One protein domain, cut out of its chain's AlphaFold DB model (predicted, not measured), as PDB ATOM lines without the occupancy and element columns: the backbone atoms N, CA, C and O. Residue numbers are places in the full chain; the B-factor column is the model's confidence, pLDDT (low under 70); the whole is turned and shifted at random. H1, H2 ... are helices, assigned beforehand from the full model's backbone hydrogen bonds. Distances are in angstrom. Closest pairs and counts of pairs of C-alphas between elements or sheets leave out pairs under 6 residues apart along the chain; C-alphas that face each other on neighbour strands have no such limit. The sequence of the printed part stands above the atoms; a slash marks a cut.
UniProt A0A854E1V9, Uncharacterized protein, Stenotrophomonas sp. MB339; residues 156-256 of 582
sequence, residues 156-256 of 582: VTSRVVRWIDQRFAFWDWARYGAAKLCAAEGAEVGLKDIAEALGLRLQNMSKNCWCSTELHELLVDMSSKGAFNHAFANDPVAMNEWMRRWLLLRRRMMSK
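Overview. This is residues 156 to 256 of the 582 residues of an uncharacterized protein of Stenotrophomonas sp. MB339 (UniProt A0A854E1V9). Three longer helices, H1, H5 and H6, run roughly lengthwise, with H6 packed in the groove between H1 and H5 and running against both. The short helices H2, H3 and H4 cover the side away from H6: H3 lies crosswise below H1 and H5, H4 sits by the beginning of H1, and H2 follows the other end of H1. A long loop, residues 177 to 190, joins H2 to H3 on that same side. The printed part has 101 residues, with six named helices, H1 to H6 in that order, and no named strand; the class is all helix. It is compact, with a radius of gyration of the C-alphas of 13.1 A, and spans 38 by 30 by 21 A.

Arrangement. H1, residues 156 to 170, is close to but not clearly touching H2, residues 173 to 176; their closest C-alphas, of Arg 167 and Trp 173, are 6.0 A apart. H2 only just touches H3, residues 191 to 197, with 3 pairs of C-alphas within 8 A, the closest those of Tyr 176 and Asp 193 at 6.7 A. H3 touches H4, residues 202 to 208, about perpendicular at 75 degrees, closest at the C-alphas of Ala 195 and Leu 202, 5.5 A. H4 also touches H1, about perpendicular at 74 degrees, but with residues 156 to 157 of H1 alone; the closest C-alphas are those of Thr 157 and Asn 208, 6.2 A. H5, residues 212 to 224, is close to but not clearly touching H3, at 6.7 A between the C-alphas of Leu 191 and His 216. H5 and H6, residues 236 to 255, form a helical hairpin, at a shallow tilt of 11 degrees, opposite ways; H6 touches H5 with residues 242 to 249 alone, closest at the C-alphas of Leu 218 and Trp 242, 7.3 A. H6 touches H1 at a shallow tilt of 20 degrees, opposite ways, closest at the C-alphas of Val 161 and Arg 250, 6.6 A. H1 and H5 are apart. The helix packing is part aligned, part crossed. In H1, H3, H4, H5 and H6 every O i to N i+4 pair is within hydrogen-bond range; H2 is too short for such a pair.

Along the chain. H1 begins at C-alpha 156, (-20.451, -22.868, -11.435), and measures 21.5 A from first to last C-alpha. H2, residues 173 to 176, H3, residues 191 to 197, and H4, residues 202 to 208, are short. H5 begins at C-alpha 212, (-23.733, -11.032, -9.854), and measures 18.3 A. H6, the longest helix with 20 residues, measures 28.3 A and ends at C-alpha 255, (-21.259, -19.208, 1.912).

Size, cuts and confidence. The two C-alphas farthest apart, of Cys 182 and Ser 255, are 40.2 A from each other. The printed part has no cut. The links H2 to H3, 14 residues, and H5 to H6, 11 residues, are long; the other three are tight. The mean pLDDT of the printed part is 83.0, and it is under 70 at residues 178 to 187, 209 and 233.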
ATOM      1  N   VAL A 156     -20.584 -24.090 -10.632       88.81
ATOM      2  CA  VAL A 156     -20.451 -22.868 -11.435       88.81
ATOM      3  C   VAL A 156     -19.828 -21.745 -10.608       88.81
ATOM      4  O   VAL A 156     -18.844 -21.148 -11.035       88.81
ATOM      5  N   THR A 157     -20.342 -21.514  -9.399       89.31
ATOM      6  CA  THR A 157     -19.825 -20.502  -8.469       89.31
ATOM      7  C   THR A 157     -18.352 -20.749  -8.145       89.31
ATOM      8  O   THR A 157     -17.552 -19.823  -8.206       89.31
ATOM      9  N   SER A 158     -17.964 -22.001  -7.890       91.62
ATOM     10  CA  SER A 158     -16.571 -22.372  -7.634       91.62
ATOM     11  C   SER A 158     -15.647 -22.112  -8.825       91.62
ATOM     12  O   SER A 158     -14.505 -21.708  -8.624       91.62
ATOM     13  N   ARG A 159     -16.107 -22.311 -10.067       91.81
ATOM     14  CA  ARG A 159     -15.298 -21.978 -11.254       91.81
ATOM     15  C   ARG A 159     -15.063 -20.478 -11.371       91.81
ATOM     16  O   ARG A 159     -13.929 -20.077 -11.602       91.81
ATOM     17  N   VAL A 160     -16.114 -19.679 -11.175       90.62
ATOM     18  CA  VAL A 160     -16.035 -18.211 -11.222       90.62
ATOM     19  C   VAL A 160     -15.082 -17.693 -10.149       90.62
ATOM     20  O   VAL A 160     -14.139 -16.982 -10.474       90.62
ATOM     21  N   VAL A 161     -15.257 -18.118  -8.892       92.38
ATOM     22  CA  VAL A 161     -14.380 -17.705  -7.782       92.38
ATOM     23  C   VAL A 161     -12.929 -18.074  -8.058       92.38
ATOM     24  O   VAL A 161     -12.054 -17.230  -7.919       92.38
ATOM     25  N   ARG A 162     -12.662 -19.313  -8.489       93.12
ATOM     26  CA  ARG A 162     -11.293 -19.755  -8.769       93.12
ATOM     27  C   ARG A 162     -10.648 -18.953  -9.898       93.12
ATOM     28  O   ARG A 162      -9.463 -18.648  -9.814       93.12
ATOM     29  N   TRP A 163     -11.404 -18.654 -10.950       92.44
ATOM     30  CA  TRP A 163     -10.907 -17.874 -12.078       92.44
ATOM     31  C   TRP A 163     -10.549 -16.453 -11.638       92.44
ATOM     32  O   TRP A 163      -9.434 -16.007 -11.890       92.44
ATOM     33  N   ILE A 164     -11.431 -15.792 -10.882       92.50
ATOM     34  CA  ILE A 164     -11.178 -14.446 -10.354       92.50
ATOM     35  C   ILE A 164     -10.001 -14.451  -9.360       92.50
ATOM     36  O   ILE A 164      -9.119 -13.603  -9.476       92.50
ATOM     37  N   ASP A 165      -9.916 -15.435  -8.455       93.50
ATOM     38  CA  ASP A 165      -8.781 -15.604  -7.528       93.50
ATOM     39  C   ASP A 165      -7.444 -15.658  -8.297       93.50
ATOM     40  O   ASP A 165      -6.471 -15.016  -7.908       93.50
ATOM     41  N   GLN A 166      -7.395 -16.367  -9.431       92.25
ATOM     42  CA  GLN A 166      -6.204 -16.415 -10.285       92.25
ATOM     43  C   GLN A 166      -5.897 -15.075 -10.957       92.25
ATOM     44  O   GLN A 166      -4.729 -14.783 -11.200       92.25
ATOM     45  N   ARG A 167      -6.909 -14.273 -11.311       91.38
ATOM     46  CA  ARG A 167      -6.680 -12.962 -11.939       91.38
ATOM     47  C   ARG A 167      -6.177 -11.946 -10.921       91.38
ATOM     48  O   ARG A 167      -5.251 -11.207 -11.214       91.38
ATOM     49  N   PHE A 168      -6.698 -11.973  -9.697       92.12
ATOM     50  CA  PHE A 168      -6.160 -11.164  -8.603       92.12
ATOM     51  C   PHE A 168      -4.744 -11.587  -8.185       92.12
ATOM     52  O   PHE A 168      -3.965 -10.733  -7.776       92.12
ATOM     53  N   ALA A 169      -4.391 -12.872  -8.304       91.00
ATOM     54  CA  ALA A 169      -3.054 -13.365  -7.963       91.00
ATOM     55  C   ALA A 169      -1.980 -13.021  -9.011       91.00
ATOM     56  O   ALA A 169      -0.862 -12.680  -8.640       91.00
ATOM     57  N   PHE A 170      -2.300 -13.137 -10.304       89.38
ATOM     58  CA  PHE A 170      -1.333 -12.938 -11.398       89.38
ATOM     59  C   PHE A 170      -1.466 -11.591 -12.116       89.38
ATOM     60  O   PHE A 170      -0.607 -11.252 -12.923       89.38
ATOM     61  N   TRP A 171      -2.537 -10.846 -11.844       87.75
ATOM     62  CA  TRP A 171      -2.857  -9.556 -12.456       87.75
ATOM     63  C   TRP A 171      -2.846  -9.549 -13.996       87.75
ATOM     64  O   TRP A 171      -2.427  -8.598 -14.644       87.75
ATOM     65  N   ASP A 172      -3.333 -10.615 -14.622       86.69
ATOM     66  CA  ASP A 172      -3.321 -10.803 -16.079       86.69
ATOM     67  C   ASP A 172      -4.701 -10.576 -16.719       86.69
ATOM     68  O   ASP A 172      -5.084 -11.243 -17.687       86.69
ATOM     69  N   TRP A 173      -5.451  -9.615 -16.179       87.00
ATOM     70  CA  TRP A 173      -6.795  -9.250 -16.632       87.00
ATOM     71  C   TRP A 173      -6.855  -8.807 -18.098       87.00
ATOM     72  O   TRP A 173      -7.803  -9.158 -18.797       87.00
ATOM     73  N   ALA A 174      -5.820  -8.112 -18.582       82.44
ATOM     74  CA  ALA A 174      -5.746  -7.584 -19.948       82.44
ATOM     75  C   ALA A 174      -5.880  -8.663 -21.040       82.44
ATOM     76  O   ALA A 174      -6.293  -8.371 -22.154       82.44
ATOM     77  N   ARG A 175      -5.598  -9.934 -20.715       82.12
ATOM     78  CA  ARG A 175      -5.755 -11.070 -21.641       82.12
ATOM     79  C   ARG A 175      -7.213 -11.431 -21.947       82.12
ATOM     80  O   ARG A 175      -7.451 -12.210 -22.863       82.12
ATOM     81  N   TYR A 176      -8.156 -10.932 -21.152       82.38
ATOM     82  CA  TYR A 176      -9.574 -11.304 -21.206       82.38
ATOM     83  C   TYR A 176     -10.492 -10.099 -21.418       82.38
ATOM     84  O   TYR A 176     -11.707 -10.267 -21.429       82.38
ATOM     85  N   GLY A 177      -9.925  -8.898 -21.545       70.94
ATOM     86  CA  GLY A 177     -10.687  -7.694 -21.848       70.94
ATOM     87  C   GLY A 177     -11.033  -7.628 -23.328       70.94
ATOM     88  O   GLY A 177     -10.177  -7.868 -24.183       70.94
ATOM     89  N   ALA A 178     -12.275  -7.275 -23.644       64.31
ATOM     90  CA  ALA A 178     -12.646  -6.953 -25.013       64.31
ATOM     91  C   ALA A 178     -12.077  -5.569 -25.366       64.31
ATOM     92  O   ALA A 178     -12.399  -4.573 -24.717       64.31
ATOM     93  N   ALA A 179     -11.250  -5.487 -26.411       56.72
ATOM     94  CA  ALA A 179     -10.905  -4.204 -27.010       56.72
ATOM     95  C   ALA A 179     -12.140  -3.694 -27.765       56.72
ATOM     96  O   ALA A 179     -12.489  -4.226 -28.822       56.72
ATOM     97  N   LYS A 180     -12.842  -2.687 -27.231       53.94
ATOM     98  CA  LYS A 180     -13.875  -1.999 -28.011       53.94
ATOM     99  C   LYS A 180     -13.176  -1.293 -29.172       53.94
ATOM    100  O   LYS A 180     -12.423  -0.350 -28.972       53.94
ATOM    101  N   LEU A 181     -13.433  -1.759 -30.392       43.09
ATOM    102  CA  LEU A 181     -12.817  -1.272 -31.635       43.09
ATOM    103  C   LEU A 181     -13.106   0.209 -31.968       43.09
ATOM    104  O   LEU A 181     -12.581   0.702 -32.957       43.09
ATOM    105  N   CYS A 182     -13.871   0.931 -31.147       39.84
ATOM    106  CA  CYS A 182     -14.141   2.358 -31.306       39.84
ATOM    107  C   CYS A 182     -14.389   3.022 -29.940       39.84
ATOM    108  O   CYS A 182     -15.543   3.167 -29.553       39.84
ATOM    109  N   ALA A 183     -13.344   3.404 -29.204       40.00
ATOM    110  CA  ALA A 183     -13.336   4.559 -28.291       40.00
ATOM    111  C   ALA A 183     -11.960   4.677 -27.628       40.00
ATOM    112  O   ALA A 183     -11.294   3.679 -27.382       40.00
ATOM    113  N   ALA A 184     -11.564   5.895 -27.267       47.22
ATOM    114  CA  ALA A 184     -10.414   6.188 -26.410       47.22
ATOM    115  C   ALA A 184     -10.599   5.706 -24.944       47.22
ATOM    116  O   ALA A 184      -9.966   6.229 -24.030       47.22
ATOM    117  N   GLU A 185     -11.474   4.725 -24.715       52.72
ATOM    118  CA  GLU A 185     -11.839   4.167 -23.418       52.72
ATOM    119  C   GLU A 185     -11.216   2.772 -23.289       52.72
ATOM    120  O   GLU A 185     -11.229   1.979 -24.230       52.72
ATOM    121  N   GLY A 186     -10.588   2.513 -22.142       61.19
ATOM    122  CA  GLY A 186      -9.769   1.326 -21.892       61.19
ATOM    123  C   GLY A 186     -10.500  -0.014 -22.037       61.19
ATOM    124  O   GLY A 186     -11.714  -0.085 -22.199       61.19
ATOM    125  N   ALA A 187      -9.737  -1.102 -21.957       69.62
ATOM    126  CA  ALA A 187     -10.267  -2.461 -21.995       69.62
ATOM    127  C   ALA A 187     -11.295  -2.691 -20.871       69.62
ATOM    128  O   ALA A 187     -11.085  -2.267 -19.735       69.62
ATOM    129  N   GLU A 188     -12.379  -3.411 -21.175       79.81
ATOM    130  CA  GLU A 188     -13.423  -3.777 -20.210       79.81
ATOM    131  C   GLU A 188     -13.474  -5.301 -20.028       79.81
ATOM    132  O   GLU A 188     -13.379  -6.052 -21.000       79.81
ATOM    133  N   VAL A 189     -13.663  -5.758 -18.784       82.75
ATOM    134  CA  VAL A 189     -13.958  -7.161 -18.454       82.75
ATOM    135  C   VAL A 189     -15.289  -7.211 -17.716       82.75
ATOM    136  O   VAL A 189     -15.399  -6.790 -16.565       82.75
ATOM    137  N   GLY A 190     -16.315  -7.741 -18.369       85.00
ATOM    138  CA  GLY A 190     -17.650  -7.911 -17.821       85.00
ATOM    139  C   GLY A 190     -17.998  -9.362 -17.493       85.00
ATOM    140  O   GLY A 190     -17.249 -10.312 -17.719       85.00
ATOM    141  N   LEU A 191     -19.220  -9.558 -16.988       84.19
ATOM    142  CA  LEU A 191     -19.767 -10.890 -16.704       84.19
ATOM    143  C   LEU A 191     -19.823 -11.787 -17.955       84.19
ATOM    144  O   LEU A 191     -19.705 -13.007 -17.847       84.19
ATOM    145  N   LYS A 192     -20.010 -11.193 -19.139       85.31
ATOM    146  CA  LYS A 192     -20.017 -11.917 -20.415       85.31
ATOM    147  C   LYS A 192     -18.640 -12.508 -20.719       85.31
ATOM    148  O   LYS A 192     -18.563 -13.700 -20.998       85.31
ATOM    149  N   ASP A 193     -17.582 -11.723 -20.554       86.19
ATOM    150  CA  ASP A 193     -16.203 -12.140 -20.830       86.19
ATOM    151  C   ASP A 193     -15.753 -13.239 -19.860       86.19
ATOM    152  O   ASP A 193     -15.152 -14.232 -20.264       86.19
ATOM    153  N   ILE A 194     -16.149 -13.143 -18.582       87.75
ATOM    154  CA  ILE A 194     -15.924 -14.213 -17.593       87.75
ATOM    155  C   ILE A 194     -16.647 -15.501 -18.003       87.75
ATOM    156  O   ILE A 194     -16.096 -16.599 -17.888       87.75
ATOM    157  N   ALA A 195     -17.895 -15.393 -18.467       86.69
ATOM    158  CA  ALA A 195     -18.659 -16.549 -18.912       86.69
ATOM    159  C   ALA A 195     -18.010 -17.201 -20.146       86.69
ATOM    160  O   ALA A 195     -17.847 -18.422 -20.157       86.69
ATOM    161  N   GLU A 196     -17.570 -16.408 -21.125       87.62
ATOM    162  CA  GLU A 196     -16.862 -16.873 -22.324       87.62
ATOM    163  C   GLU A 196     -15.521 -17.530 -21.978       87.62
ATOM    164  O   GLU A 196     -15.280 -18.668 -22.387       87.62
ATOM    165  N   ALA A 197     -14.711 -16.905 -21.118       86.56
ATOM    166  CA  ALA A 197     -13.444 -17.460 -20.636       86.56
ATOM    167  C   ALA A 197     -13.618 -18.805 -19.905       86.56
ATOM    168  O   ALA A 197     -12.724 -19.652 -19.897       86.56
ATOM    169  N   LEU A 198     -14.783 -19.027 -19.290       87.06
ATOM    170  CA  LEU A 198     -15.133 -20.276 -18.618       87.06
ATOM    171  C   LEU A 198     -15.906 -21.261 -19.512       87.06
ATOM    172  O   LEU A 198     -16.256 -22.352 -19.039       87.06
ATOM    173  N   GLY A 199     -16.201 -20.924 -20.769       86.38
ATOM    174  CA  GLY A 199     -17.054 -21.738 -21.644       86.38
ATOM    175  C   GLY A 199     -18.460 -21.956 -21.064       86.38
ATOM    176  O   GLY A 199     -19.041 -23.034 -21.185       86.38
ATOM    177  N   LEU A 200     -18.980 -20.969 -20.335       85.56
ATOM    178  CA  LEU A 200     -20.295 -20.974 -19.706       85.56
ATOM    179  C   LEU A 200     -21.254 -20.066 -20.479       85.56
ATOM    180  O   LEU A 200     -20.887 -19.007 -20.971       85.56
ATOM    181  N   ARG A 201     -22.538 -20.433 -20.510       85.06
ATOM    182  CA  ARG A 201     -23.587 -19.503 -20.949       85.06
ATOM    183  C   ARG A 201     -23.812 -18.445 -19.869       85.06
ATOM    184  O   ARG A 201     -23.980 -18.804 -18.702       85.06
ATOM    185  N   LEU A 202     -23.926 -17.174 -20.256       80.75
ATOM    186  CA  LEU A 202     -24.154 -16.053 -19.331       80.75
ATOM    187  C   LEU A 202     -25.364 -16.282 -18.403       80.75
ATOM    188  O   LEU A 202     -25.271 -16.068 -17.198       80.75
ATOM    189  N   GLN A 203     -26.461 -16.833 -18.936       80.81
ATOM    190  CA  GLN A 203     -27.659 -17.190 -18.160       80.81
ATOM    191  C   GLN A 203     -27.387 -18.234 -17.062       80.81
ATOM    192  O   GLN A 203     -28.008 -18.212 -16.001       80.81
ATOM    193  N   ASN A 204     -26.466 -19.172 -17.305       74.81
ATOM    194  CA  ASN A 204     -26.087 -20.176 -16.311       74.81
ATOM    195  C   ASN A 204     -25.213 -19.561 -15.219       74.81
ATOM    196  O   ASN A 204     -25.295 -19.987 -14.067       74.81
ATOM    197  N   MET A 205     -24.395 -18.566 -15.562       76.88
ATOM    198  CA  MET A 205     -23.596 -17.838 -14.587       76.88
ATOM    199  C   MET A 205     -24.481 -16.964 -13.697       76.88
ATOM    200  O   MET A 205     -24.392 -17.084 -12.480       76.88
ATOM    201  N   SER A 206     -25.397 -16.177 -14.270       73.56
ATOM    202  CA  SER A 206     -26.286 -15.293 -13.502       73.56
ATOM    203  C   SER A 206     -27.212 -16.058 -12.550       73.56
ATOM    204  O   SER A 206     -27.327 -15.699 -11.383       73.56
ATOM    205  N   LYS A 207     -27.790 -17.189 -12.980       74.69
ATOM    206  CA  LYS A 207     -28.639 -18.038 -12.115       74.69
ATOM    207  C   LYS A 207     -27.893 -18.667 -10.931       74.69
ATOM    208  O   LYS A 207     -28.506 -18.979  -9.913       74.69
ATOM    209  N   ASN A 208     -26.586 -18.908 -11.063       70.06
ATOM    210  CA  ASN A 208     -25.786 -19.605 -10.048       70.06
ATOM    211  C   ASN A 208     -24.868 -18.671  -9.239       70.06
ATOM    212  O   ASN A 208     -24.401 -19.053  -8.164       70.06
ATOM    213  N   CYS A 209     -24.621 -17.454  -9.720       68.12
ATOM    214  CA  CYS A 209     -23.832 -16.417  -9.068       68.12
ATOM    215  C   CYS A 209     -24.772 -15.353  -8.498       68.12
ATOM    216  O   CYS A 209     -25.020 -14.326  -9.111       68.12
ATOM    217  N   TRP A 210     -25.307 -15.611  -7.308       73.75
ATOM    218  CA  TRP A 210     -26.312 -14.749  -6.677       73.75
ATOM    219  C   TRP A 210     -25.801 -13.358  -6.259       73.75
ATOM    220  O   TRP A 210     -26.621 -12.512  -5.934       73.75
ATOM    221  N   CYS A 211     -24.483 -13.135  -6.265       79.25
ATOM    222  CA  CYS A 211     -23.855 -11.822  -6.077       79.25
ATOM    223  C   CYS A 211     -23.403 -11.215  -7.420       79.25
ATOM    224  O   CYS A 211     -22.342 -10.598  -7.507       79.25
ATOM    225  N   SER A 212     -24.118 -11.499  -8.516       79.56
ATOM    226  CA  SER A 212     -23.733 -11.032  -9.854       79.56
ATOM    227  C   SER A 212     -23.722  -9.511  -9.964       79.56
ATOM    228  O   SER A 212     -22.910  -8.981 -10.714       79.56
ATOM    229  N   THR A 213     -24.591  -8.823  -9.219       85.88
ATOM    230  CA  THR A 213     -24.671  -7.358  -9.205       85.88
ATOM    231  C   THR A 213     -23.436  -6.757  -8.547       85.88
ATOM    232  O   THR A 213     -22.741  -5.972  -9.177       85.88
ATOM    233  N   GLU A 214     -23.076  -7.205  -7.343       88.88
ATOM    234  CA  GLU A 214     -21.892  -6.702  -6.638       88.88
ATOM    235  C   GLU A 214     -20.587  -7.070  -7.362       88.88
ATOM    236  O   GLU A 214     -19.616  -6.314  -7.335       88.88
ATOM    237  N   LEU A 215     -20.558  -8.227  -8.038       89.88
ATOM    238  CA  LEU A 215     -19.449  -8.583  -8.924       89.88
ATOM    239  C   LEU A 215     -19.354  -7.616 -10.108       89.88
ATOM    240  O   LEU A 215     -18.260  -7.180 -10.452       89.88
ATOM    241  N   HIS A 216     -20.483  -7.277 -10.727       89.19
ATOM    242  CA  HIS A 216     -20.516  -6.327 -11.831       89.19
ATOM    243  C   HIS A 216     -20.058  -4.930 -11.390       89.19
ATOM    244  O   HIS A 216     -19.204  -4.350 -12.050       89.19
ATOM    245  N   GLU A 217     -20.531  -4.434 -10.245       91.19
ATOM    246  CA  GLU A 217     -20.105  -3.151  -9.666       91.19
ATOM    247  C   GLU A 217     -18.598  -3.100  -9.377       91.19
ATOM    248  O   GLU A 217     -17.950  -2.080  -9.613       91.19
ATOM    249  N   LEU A 218     -18.016  -4.200  -8.883       92.12
ATOM    250  CA  LEU A 218     -16.567  -4.307  -8.697       92.12
ATOM    251  C   LEU A 218     -15.823  -4.203 -10.033       92.12
ATOM    252  O   LEU A 218     -14.859  -3.451 -10.131       92.12
ATOM    253  N   LEU A 219     -16.277  -4.934 -11.053       90.50
ATOM    254  CA  LEU A 219     -15.644  -4.931 -12.372       90.50
ATOM    255  C   LEU A 219     -15.757  -3.568 -13.069       90.50
ATOM    256  O   LEU A 219     -14.797  -3.136 -13.698       90.50
ATOM    257  N   VAL A 220     -16.887  -2.867 -12.928       89.81
ATOM    258  CA  VAL A 220     -17.083  -1.514 -13.479       89.81
ATOM    259  C   VAL A 220     -16.140  -0.507 -12.819       89.81
ATOM    260  O   VAL A 220     -15.496   0.269 -13.521       89.81
ATOM    261  N   ASP A 221     -15.998  -0.546 -11.491       90.69
ATOM    262  CA  ASP A 221     -15.055   0.321 -10.771       90.69
ATOM    263  C   ASP A 221     -13.584   0.004 -11.103       90.69
ATOM    264  O   ASP A 221     -12.751   0.900 -11.198       90.69
ATOM    265  N   MET A 222     -13.254  -1.268 -11.343       90.31
ATOM    266  CA  MET A 222     -11.939  -1.653 -11.865       90.31
ATOM    267  C   MET A 222     -11.703  -1.094 -13.274       90.31
ATOM    268  O   MET A 222     -10.629  -0.565 -13.568       90.31
ATOM    269  N   SER A 223     -12.719  -1.171 -14.132       88.31
ATOM    270  CA  SER A 223     -12.660  -0.674 -15.504       88.31
ATOM    271  C   SER A 223     -12.463   0.841 -15.567       88.31
ATOM    272  O   SER A 223     -11.626   1.312 -16.334       88.31
ATOM    273  N   SER A 224     -13.182   1.606 -14.738       86.56
ATOM    274  CA  SER A 224     -13.116   3.075 -14.731       86.56
ATOM    275  C   SER A 224     -11.740   3.611 -14.327       86.56
ATOM    276  O   SER A 224     -11.338   4.676 -14.790       86.56
ATOM    277  N   LYS A 225     -10.982   2.856 -13.520       87.00
ATOM    278  CA  LYS A 225      -9.590   3.173 -13.152       87.00
ATOM    279  C   LYS A 225      -8.556   2.473 -14.048       87.00
ATOM    280  O   LYS A 225      -7.369   2.468 -13.734       87.00
ATOM    281  N   GLY A 226      -8.984   1.868 -15.159       85.81
ATOM    282  CA  GLY A 226      -8.102   1.282 -16.170       85.81
ATOM    283  C   GLY A 226      -7.423  -0.032 -15.771       85.81
ATOM    284  O   GLY A 226      -6.422  -0.388 -16.392       85.81
ATOM    285  N   ALA A 227      -7.946  -0.771 -14.782       85.62
ATOM    286  CA  ALA A 227      -7.329  -1.991 -14.234       85.62
ATOM    287  C   ALA A 227      -7.069  -3.100 -15.269       85.62
ATOM    288  O   ALA A 227      -6.246  -3.988 -15.043       85.62
ATOM    289  N   PHE A 228      -7.793  -3.077 -16.388       86.88
ATOM    290  CA  PHE A 228      -7.725  -4.094 -17.435       86.88
ATOM    291  C   PHE A 228      -6.818  -3.698 -18.610       86.88
ATOM    292  O   PHE A 228      -6.632  -4.489 -19.532       86.88
ATOM    293  N   ASN A 229      -6.226  -2.502 -18.589       82.75
ATOM    294  CA  ASN A 229      -5.323  -2.045 -19.641       82.75
ATOM    295  C   ASN A 229      -3.945  -2.711 -19.519       82.75
ATOM    296  O   ASN A 229      -3.398  -2.829 -18.424       82.75
ATOM    297  N   HIS A 230      -3.320  -3.050 -20.652       77.12
ATOM    298  CA  HIS A 230      -1.939  -3.562 -20.680       77.12
ATOM    299  C   HIS A 230      -0.916  -2.606 -20.045       77.12
ATOM    300  O   HIS A 230       0.122  -3.054 -19.567       77.12
ATOM    301  N   ALA A 231      -1.215  -1.306 -20.043       73.81
ATOM    302  CA  ALA A 231      -0.378  -0.248 -19.490       73.81
ATOM    303  C   ALA A 231      -0.804   0.201 -18.078       73.81
ATOM    304  O   ALA A 231      -0.403   1.280 -17.648       73.81
ATOM    305  N   PHE A 232      -1.644  -0.569 -17.368       79.19
ATOM    306  CA  PHE A 232      -2.072  -0.208 -16.015       79.19
ATOM    307  C   PHE A 232      -0.856  -0.025 -15.095       79.19
ATOM    308  O   PHE A 232      -0.111  -0.969 -14.825       79.19
ATOM    309  N   ALA A 233      -0.653   1.208 -14.626       68.38
ATOM    310  CA  ALA A 233       0.360   1.520 -13.633       68.38
ATOM    311  C   ALA A 233      -0.055   0.871 -12.312       68.38
ATOM    312  O   ALA A 233      -1.177   1.058 -11.854       68.38
ATOM    313  N   ASN A 234       0.842   0.079 -11.733       73.56
ATOM    314  CA  ASN A 234       0.610  -0.739 -10.548       73.56
ATOM    315  C   ASN A 234       0.253   0.155  -9.332       73.56
ATOM    316  O   ASN A 234       1.149   0.537  -8.587       73.56
ATOM    317  N   ASP A 235      -1.021   0.540  -9.170       85.00
ATOM    318  CA  ASP A 235      -1.531   1.373  -8.069       85.00
ATOM    319  C   ASP A 235      -1.843   0.494  -6.844       85.00
ATOM    320  O   ASP A 235      -2.894  -0.160  -6.797       85.00
ATOM    321  N   PRO A 236      -0.976   0.477  -5.813       86.81
ATOM    322  CA  PRO A 236      -1.147  -0.427  -4.687       86.81
ATOM    323  C   PRO A 236      -2.379  -0.089  -3.843       86.81
ATOM    324  O   PRO A 236      -2.913  -0.971  -3.170       86.81
ATOM    325  N   VAL A 237      -2.840   1.167  -3.839       89.00
ATOM    326  CA  VAL A 237      -3.992   1.590  -3.033       89.00
ATOM    327  C   VAL A 237      -5.273   1.049  -3.658       89.00
ATOM    328  O   VAL A 237      -6.019   0.334  -2.983       89.00
ATOM    329  N   ALA A 238      -5.476   1.297  -4.956       88.69
ATOM    330  CA  ALA A 238      -6.628   0.777  -5.690       88.69
ATOM    331  C   ALA A 238      -6.642  -0.761  -5.712       88.69
ATOM    332  O   ALA A 238      -7.669  -1.381  -5.432       88.69
ATOM    333  N   MET A 239      -5.489  -1.401  -5.943       90.50
ATOM    334  CA  MET A 239      -5.376  -2.864  -5.935       90.50
ATOM    335  C   MET A 239      -5.738  -3.482  -4.584       90.50
ATOM    336  O   MET A 239      -6.472  -4.473  -4.535       90.50
ATOM    337  N   ASN A 240      -5.268  -2.898  -3.478       91.00
ATOM    338  CA  ASN A 240      -5.612  -3.370  -2.139       91.00
ATOM    339  C   ASN A 240      -7.101  -3.174  -1.826       91.00
ATOM    340  O   ASN A 240      -7.714  -4.035  -1.189       91.00
ATOM    341  N   GLU A 241      -7.700  -2.070  -2.275       94.38
ATOM    342  CA  GLU A 241      -9.133  -1.819  -2.129       94.38
ATOM    343  C   GLU A 241      -9.965  -2.870  -2.883       94.38
ATOM    344  O   GLU A 241     -10.845  -3.511  -2.295       94.38
ATOM    345  N   TRP A 242      -9.647  -3.116  -4.156       94.88
ATOM    346  CA  TRP A 242     -10.329  -4.125  -4.967       94.88
ATOM    347  C   TRP A 242     -10.141  -5.531  -4.423       94.88
ATOM    348  O   TRP A 242     -11.109  -6.286  -4.357       94.88
ATOM    349  N   MET A 243      -8.939  -5.873  -3.957       93.69
ATOM    350  CA  MET A 243      -8.685  -7.153  -3.302       93.69
ATOM    351  C   MET A 243      -9.555  -7.314  -2.047       93.69
ATOM    352  O   MET A 243     -10.164  -8.364  -1.853       93.69
ATOM    353  N   ARG A 244      -9.685  -6.281  -1.202       94.81
ATOM    354  CA  ARG A 244     -10.570  -6.331  -0.020       94.81
ATOM    355  C   ARG A 244     -12.032  -6.534  -0.416       94.81
ATOM    356  O   ARG A 244     -12.700  -7.397   0.159       94.81
ATOM    357  N   ARG A 245     -12.523  -5.784  -1.409       95.31
ATOM    358  CA  ARG A 245     -13.891  -5.931  -1.943       95.31
ATOM    359  C   ARG A 245     -14.113  -7.326  -2.525       95.31
ATOM    360  O   ARG A 245     -15.122  -7.962  -2.214       95.31
ATOM    361  N   TRP A 246     -13.143  -7.845  -3.276       94.94
ATOM    362  CA  TRP A 246     -13.169  -9.208  -3.798       94.94
ATOM    363  C   TRP A 246     -13.206 -10.247  -2.679       94.94
ATOM    364  O   TRP A 246     -14.040 -11.142  -2.721       94.94
ATOM    365  N   LEU A 247     -12.382 -10.130  -1.638       94.31
ATOM    366  CA  LEU A 247     -12.371 -11.085  -0.525       94.31
ATOM    367  C   LEU A 247     -13.710 -11.130   0.232       94.31
ATOM    368  O   LEU A 247     -14.154 -12.213   0.635       94.31
ATOM    369  N   LEU A 248     -14.381  -9.985   0.395       92.94
ATOM    370  CA  LEU A 248     -15.732  -9.914   0.967       92.94
ATOM    371  C   LEU A 248     -16.760 -10.609   0.066       92.94
ATOM    372  O   LEU A 248     -17.541 -11.446   0.537       92.94
ATOM    373  N   LEU A 249     -16.724 -10.310  -1.232       92.69
ATOM    374  CA  LEU A 249     -17.600 -10.915  -2.231       92.69
ATOM    375  C   LEU A 249     -17.380 -12.430  -2.327       92.69
ATOM    376  O   LEU A 249     -18.327 -13.209  -2.251       92.69
ATOM    377  N   ARG A 250     -16.121 -12.863  -2.379       92.12
ATOM    378  CA  ARG A 250     -15.690 -14.260  -2.354       92.12
ATOM    379  C   ARG A 250     -16.264 -14.993  -1.150       92.12
ATOM    380  O   ARG A 250     -16.820 -16.079  -1.310       92.12
ATOM    381  N   ARG A 251     -16.182 -14.412   0.053       91.25
ATOM    382  CA  ARG A 251     -16.747 -15.017   1.271       91.25
ATOM    383  C   ARG A 251     -18.258 -15.226   1.145       91.25
ATOM    384  O   ARG A 251     -18.746 -16.294   1.507       91.25
ATOM    385  N   ARG A 252     -18.985 -14.247   0.594       89.75
ATOM    386  CA  ARG A 252     -20.425 -14.368   0.312       89.75
ATOM    387  C   ARG A 252     -20.709 -15.444  -0.735       89.75
ATOM    388  O   ARG A 252     -21.512 -16.336  -0.494       89.75
ATOM    389  N   MET A 253     -20.019 -15.430  -1.869       88.94
ATOM    390  CA  MET A 253     -20.212 -16.430  -2.925       88.94
ATOM    391  C   MET A 253     -20.002 -17.858  -2.404       88.94
ATOM    392  O   MET A 253     -20.765 -18.762  -2.741       88.94
ATOM    393  N   MET A 254     -19.012 -18.042  -1.529       88.38
ATOM    394  CA  MET A 254     -18.643 -19.327  -0.938       88.38
ATOM    395  C   MET A 254     -19.515 -19.755   0.253       88.38
ATOM    396  O   MET A 254     -19.413 -20.905   0.686       88.38
ATOM    397  N   SER A 255     -20.370 -18.874   0.789       87.81
ATOM    398  CA  SER A 255     -21.259 -19.208   1.912       87.81
ATOM    399  C   SER A 255     -22.436 -20.090   1.489       87.81
ATOM    400  O   SER A 255     -22.919 -20.888   2.289       87.81
ATOM    401  N   LYS A 256     -22.869 -20.010   0.223       84.69
ATOM    402  CA  LYS A 256     -23.910 -20.891  -0.324       84.69
ATOM    403  C   LYS A 256     -23.328 -22.259  -0.670       84.69
ATOM    404  O   LYS A 256     -22.824 -22.478  -1.774       84.69
TER     405      LYS A 256